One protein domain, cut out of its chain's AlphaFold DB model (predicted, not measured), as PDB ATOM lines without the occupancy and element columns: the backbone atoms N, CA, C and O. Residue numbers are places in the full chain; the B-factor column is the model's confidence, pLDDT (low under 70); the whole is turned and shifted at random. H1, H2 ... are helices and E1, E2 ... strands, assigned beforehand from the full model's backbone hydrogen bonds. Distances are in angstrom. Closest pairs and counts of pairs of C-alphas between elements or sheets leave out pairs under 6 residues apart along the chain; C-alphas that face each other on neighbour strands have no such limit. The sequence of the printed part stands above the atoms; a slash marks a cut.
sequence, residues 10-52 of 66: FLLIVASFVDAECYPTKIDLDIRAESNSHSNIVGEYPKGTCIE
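Overview. This is residues 10 to 52 of the 66 residues of an uncharacterized protein of Jimgerdemannia flammicorona (UniProt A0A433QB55). With little regular structure, a free-standing tail, residues 10 to 19 with the short helix H1, sticks out from a small body built round the hairpin E1 and E2. The printed part has 43 residues, in the order H1, E1, E2; the class is mixed, helices and strands, with 14 residues in named elements. It is extended, radius of gyration of the C-alphas 15.3 A, a rod spanning 49 by 18 by 13 A.

Arrangement. Start at H1, residues 10 to 14: its one O i to N i+4 pair is out of hydrogen-bond range, while 2 of 2 O i to N i+3 pairs are within it. H1 is apart from E2, residues 41 to 45. E1, residues 29 to 32, and E2 are antiparallel at 149 degrees; look for N 31 and O 43, 2.8 A apart. Residues 23 to 24 pair with 50 to 51, antiparallel.

Along the chain. Find C-alpha 10 at (29.003, -18.897, -38.815), where H1 begins, 7.1 A long. E1 measures 9.4 A; E2 measures 11.2 A, ending at (-4.941, -24.246, -38.552).

Size, cuts and confidence. The C-alphas of Phe 10 and His 38 are farthest apart, 50.2 A. The printed part has no cut; the link H1 to E1 is long. Residues 10 to 20 have pLDDT under 70.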
ATOM      1  N   PHE A  10      29.878 -18.610 -39.952       56.66
ATOM      2  CA  PHE A  10      29.003 -18.897 -38.815       56.66
ATOM      3  C   PHE A  10      28.056 -17.730 -38.495       56.66
ATOM      4  O   PHE A  10      26.884 -17.960 -38.217       56.66
ATOM      5  N   LEU A  11      28.521 -16.479 -38.605       57.00
ATOM      6  CA  LEU A  11      27.686 -15.288 -38.392       57.00
ATOM      7  C   LEU A  11      26.599 -15.106 -39.464       57.00
ATOM      8  O   LEU A  11      25.500 -14.659 -39.144       57.00
ATOM      9  N   LEU A  12      26.868 -15.485 -40.717       55.00
ATOM     10  CA  LEU A  12      25.889 -15.374 -41.807       55.00
ATOM     11  C   LEU A  12      24.711 -16.352 -41.671       55.00
ATOM     12  O   LEU A  12      23.618 -16.039 -42.131       55.00
ATOM     13  N   ILE A  13      24.901 -17.496 -41.008       55.66
ATOM     14  CA  ILE A  13      23.832 -18.488 -40.780       55.66
ATOM     15  C   ILE A  13      22.821 -17.990 -39.731       55.66
ATOM     16  O   ILE A  13      21.653 -18.362 -39.770       55.66
ATOM     17  N   VAL A  14      23.238 -17.122 -38.803       54.62
ATOM     18  CA  VAL A  14      22.344 -16.595 -37.754       54.62
ATOM     19  C   VAL A  14      21.503 -15.417 -38.258       54.62
ATOM     20  O   VAL A  14      20.411 -15.180 -37.755       54.62
ATOM     21  N   ALA A  15      21.977 -14.694 -39.278       54.75
ATOM     22  CA  ALA A  15      21.281 -13.534 -39.838       54.75
ATOM     23  C   ALA A  15      20.125 -13.895 -40.791       54.75
ATOM     24  O   ALA A  15      19.340 -13.018 -41.143       54.75
ATOM     25  N   SER A  16      19.999 -15.158 -41.218       53.44
ATOM     26  CA  SER A  16      18.924 -15.585 -42.126       53.44
ATOM     27  C   SER A  16      17.584 -15.850 -41.435       53.44
ATOM     28  O   SER A  16      16.601 -16.119 -42.118       53.44
ATOM     29  N   PHE A  17      17.509 -15.734 -40.107       54.84
ATOM     30  CA  PHE A  17      16.234 -15.647 -39.394       54.84
ATOM     31  C   PHE A  17      15.763 -14.192 -39.425       54.84
ATOM     32  O   PHE A  17      15.717 -13.506 -38.409       54.84
ATOM     33  N   VAL A  18      15.501 -13.700 -40.638       52.03
ATOM     34  CA  VAL A  18      14.707 -12.490 -40.823       52.03
ATOM     35  C   VAL A  18      13.331 -12.787 -40.241       52.03
ATOM     36  O   VAL A  18      12.668 -13.749 -40.620       52.03
ATOM     37  N   ASP A  19      13.005 -11.971 -39.254       58.25
ATOM     38  CA  ASP A  19      11.801 -11.892 -38.446       58.25
ATOM     39  C   ASP A  19      10.544 -11.829 -39.331       58.25
ATOM     40  O   ASP A  19      10.064 -10.758 -39.687       58.25
ATOM     41  N   ALA A  20      10.024 -12.982 -39.754       58.69
ATOM     42  CA  ALA A  20       8.616 -13.062 -40.104       58.69
ATOM     43  C   ALA A  20       7.866 -13.008 -38.772       58.69
ATOM     44  O   ALA A  20       8.033 -13.922 -37.958       58.69
ATOM     45  N   GLU A  21       7.105 -11.936 -38.521       72.38
ATOM     46  CA  GLU A  21       6.260 -11.802 -37.331       72.38
ATOM     47  C   GLU A  21       5.275 -12.983 -37.293       72.38
ATOM     48  O   GLU A  21       4.200 -12.963 -37.892       72.38
ATOM     49  N   CYS A  22       5.674 -14.067 -36.624       83.81
ATOM     50  CA  CYS A  22       4.805 -15.209 -36.405       83.81
ATOM     51  C   CYS A  22       3.800 -14.840 -35.316       83.81
ATOM     52  O   CYS A  22       4.169 -14.547 -34.173       83.81
ATOM     53  N   TYR A  23       2.518 -14.974 -35.643       87.69
ATOM     54  CA  TYR A  23       1.439 -14.970 -34.671       87.69
ATOM     55  C   TYR A  23       1.043 -16.415 -34.351       87.69
ATOM     56  O   TYR A  23       0.440 -17.085 -35.191       87.69
ATOM     57  N   PRO A  24       1.365 -16.933 -33.151       91.81
ATOM     58  CA  PRO A  24       0.936 -18.267 -32.763       91.81
ATOM     59  C   PRO A  24      -0.570 -18.283 -32.476       91.81
ATOM     60  O   PRO A  24      -1.073 -17.505 -31.654       91.81
ATOM     61  N   THR A  25      -1.298 -19.201 -33.111       91.69
ATOM     62  CA  THR A  25      -2.737 -19.374 -32.876       91.69
ATOM     63  C   THR A  25      -2.999 -19.853 -31.442       91.69
ATOM     64  O   THR A  25      -2.359 -20.775 -30.931       91.69
ATOM     65  N   LYS A  26      -3.948 -19.218 -30.741       91.75
ATOM     66  CA  LYS A  26      -4.302 -19.584 -29.349       91.75
ATOM     67  C   LYS A  26      -5.341 -20.705 -29.264       91.75
ATOM     68  O   LYS A  26      -5.443 -21.364 -28.226       91.75
ATOM     69  N   ILE A  27      -6.084 -20.891 -30.345       94.25
ATOM     70  CA  ILE A  27      -7.127 -21.891 -30.560       94.25
ATOM     71  C   ILE A  27      -6.980 -22.443 -31.978       94.25
ATOM     72  O   ILE A  27      -6.201 -21.898 -32.765       94.25
ATOM     73  N   ASP A  28      -7.734 -23.487 -32.287       94.81
ATOM     74  CA  ASP A  28      -7.898 -23.957 -33.657       94.81
ATOM     75  C   ASP A  28      -8.657 -22.895 -34.472       94.81
ATOM     76  O   ASP A  28      -9.608 -22.282 -33.973       94.81
ATOM     77  N   LEU A  29      -8.190 -22.611 -35.689       93.19
ATOM     78  CA  LEU A  29      -8.761 -21.592 -36.570       93.19
ATOM     79  C   LEU A  29      -9.267 -22.219 -37.866       93.19
ATOM     80  O   LEU A  29      -8.496 -22.840 -38.594       93.19
ATOM     81  N   ASP A  30     -10.525 -21.952 -38.207       95.12
ATOM     82  CA  ASP A  30     -11.098 -22.344 -39.493       95.12
ATOM     83  C   ASP A  30     -10.572 -21.459 -40.628       95.12
ATOM     84  O   ASP A  30     -10.696 -20.230 -40.599       95.12
ATOM     85  N   ILE A  31     -10.061 -22.088 -41.684       94.19
ATOM     86  CA  ILE A  31      -9.748 -21.427 -42.951       94.19
ATOM     87  C   ILE A  31     -11.000 -21.486 -43.815       94.19
ATOM     88  O   ILE A  31     -11.521 -22.564 -44.109       94.19
ATOM     89  N   ARG A  32     -11.476 -20.324 -44.251       94.00
ATOM     90  CA  ARG A  32     -12.707 -20.193 -45.026       94.00
ATOM     91  C   ARG A  32     -12.425 -19.870 -46.488       94.00
ATOM     92  O   ARG A  32     -11.427 -19.227 -46.803       94.00
ATOM     93  N   ALA A  33     -13.292 -20.348 -47.379       94.19
ATOM     94  CA  ALA A  33     -13.163 -20.154 -48.825       94.19
ATOM     95  C   ALA A  33     -13.241 -18.674 -49.231       94.19
ATOM     96  O   ALA A  33     -12.626 -18.264 -50.213       94.19
ATOM     97  N   GLU A  34     -14.005 -17.887 -48.476       90.88
ATOM     98  CA  GLU A  34     -14.186 -16.460 -48.692       90.88
ATOM     99  C   GLU A  34     -13.972 -15.702 -47.382       90.88
ATOM    100  O   GLU A  34     -14.015 -16.261 -46.286       90.88
ATOM    101  N   SER A  35     -13.776 -14.393 -47.492       86.62
ATOM    102  CA  SER A  35     -13.553 -13.502 -46.361       86.62
ATOM    103  C   SER A  35     -14.842 -13.162 -45.594       86.62
ATOM    104  O   SER A  35     -15.177 -11.988 -45.433       86.62
ATOM    105  N   ASN A  36     -15.598 -14.188 -45.198       85.06
ATOM    106  CA  ASN A  36     -16.789 -14.099 -44.355       85.06
ATOM    107  C   ASN A  36     -17.045 -15.423 -43.600       85.06
ATOM    108  O   ASN A  36     -16.737 -16.513 -44.093       85.06
ATOM    109  N   SER A  37     -17.652 -15.322 -42.424       85.12
ATOM    110  CA  SER A  37     -18.054 -16.384 -41.493       85.12
ATOM    111  C   SER A  37     -19.140 -17.330 -42.017       85.12
ATOM    112  O   SER A  37     -19.292 -18.430 -41.486       85.12
ATOM    113  N   HIS A  38     -19.870 -16.951 -43.068       87.94
ATOM    114  CA  HIS A  38     -20.910 -17.787 -43.678       87.94
ATOM    115  C   HIS A  38     -20.378 -18.715 -44.777       87.94
ATOM    116  O   HIS A  38     -21.074 -19.647 -45.184       87.94
ATOM    117  N   SER A  39     -19.158 -18.481 -45.260       91.31
ATOM    118  CA  SER A  39     -18.557 -19.286 -46.317       91.31
ATOM    119  C   SER A  39     -18.051 -20.635 -45.807       91.31
ATOM    120  O   SER A  39     -17.835 -20.846 -44.608       91.31
ATOM    121  N   ASN A  40     -17.867 -21.568 -46.741       95.94
ATOM    122  CA  ASN A  40     -17.441 -22.927 -46.434       95.94
ATOM    123  C   ASN A  40     -16.045 -22.954 -45.803       95.94
ATOM    124  O   ASN A  40     -15.133 -22.254 -46.248       95.94
ATOM    125  N   ILE A  41     -15.874 -23.828 -44.814       96.06
ATOM    126  CA  ILE A  41     -14.566 -24.155 -44.245       96.06
ATOM    127  C   ILE A  41     -13.836 -25.059 -45.244       96.06
ATOM    128  O   ILE A  41     -14.378 -26.070 -45.690       96.06
ATOM    129  N   VAL A  42     -12.616 -24.677 -45.613       97.38
ATOM    130  CA  VAL A  42     -11.757 -25.405 -46.566       97.38
ATOM    131  C   VAL A  42     -10.553 -26.055 -45.893       97.38
ATOM    132  O   VAL A  42      -9.876 -26.881 -46.501       97.38
ATOM    133  N   GLY A  43     -10.288 -25.696 -44.640       96.56
ATOM    134  CA  GLY A  43      -9.198 -26.242 -43.850       96.56
ATOM    135  C   GLY A  43      -9.181 -25.660 -42.448       96.56
ATOM    136  O   GLY A  43     -10.048 -24.870 -42.081       96.56
ATOM    137  N   GLU A  44      -8.166 -26.039 -41.685       96.44
ATOM    138  CA  GLU A  44      -8.011 -25.648 -40.290       96.44
ATOM    139  C   GLU A  44      -6.528 -25.436 -39.983       96.44
ATOM    140  O   GLU A  44      -5.672 -26.210 -40.425       96.44
ATOM    141  N   TYR A  45      -6.226 -24.391 -39.218       95.38
ATOM    142  CA  TYR A  45      -4.941 -24.246 -38.552       95.38
ATOM    143  C   TYR A  45      -5.079 -24.709 -37.104       95.38
ATOM    144  O   TYR A  45      -5.803 -24.065 -36.340       95.38
ATOM    145  N   PRO A  46      -4.361 -25.763 -36.683       96.31
ATOM    146  CA  PRO A  46      -4.418 -26.202 -35.301       96.31
ATOM    147  C   PRO A  46      -3.807 -25.153 -34.367       96.31
ATOM    148  O   PRO A  46      -2.975 -24.324 -34.765       96.31
ATOM    149  N   LYS A  47      -4.174 -25.221 -33.092       94.06
ATOM    150  CA  LYS A  47      -3.610 -24.407 -32.018       94.06
ATOM    151  C   LYS A  47      -2.080 -24.487 -31.992       94.06
ATOM    152  O   LYS A  47      -1.492 -25.567 -31.999       94.06
ATOM    153  N   GLY A  48      -1.440 -23.329 -31.861       93.12
ATOM    154  CA  GLY A  48       0.013 -23.179 -31.826       93.12
ATOM    155  C   GLY A  48       0.660 -23.069 -33.206       93.12
ATOM    156  O   GLY A  48       1.878 -22.921 -33.279       93.12
ATOM    157  N   THR A  49      -0.123 -23.104 -34.287       94.69
ATOM    158  CA  THR A  49       0.389 -22.835 -35.635       94.69
ATOM    159  C   THR A  49       0.900 -21.400 -35.717       94.69
ATOM    160  O   THR A  49       0.229 -20.473 -35.268       94.69
ATOM    161  N   CYS A  50       2.083 -21.213 -36.299       92.38
ATOM    162  CA  CYS A  50       2.591 -19.894 -36.663       92.38
ATOM    163  C   CYS A  50       1.922 -19.423 -37.953       92.38
ATOM    164  O   CYS A  50       2.110 -20.057 -38.993       92.38
ATOM    165  N   ILE A  51       1.182 -18.316 -37.895       90.31
ATOM    166  CA  ILE A  51       0.592 -17.676 -39.076       90.31
ATOM    167  C   ILE A  51       1.098 -16.241 -39.228       90.31
ATOM    168  O   ILE A  51       1.450 -15.587 -38.247       90.31
ATOM    169  N   GLU A  52       1.102 -15.754 -40.462       90.88
ATOM    170  CA  GLU A  52       1.356 -14.354 -40.794       90.88
ATOM    171  C   GLU A  52       0.020 -13.680 -41.124       90.88
ATOM    172  O   GLU A  52      -0.786 -14.214 -41.893       90.88
TER     173      GLU A  52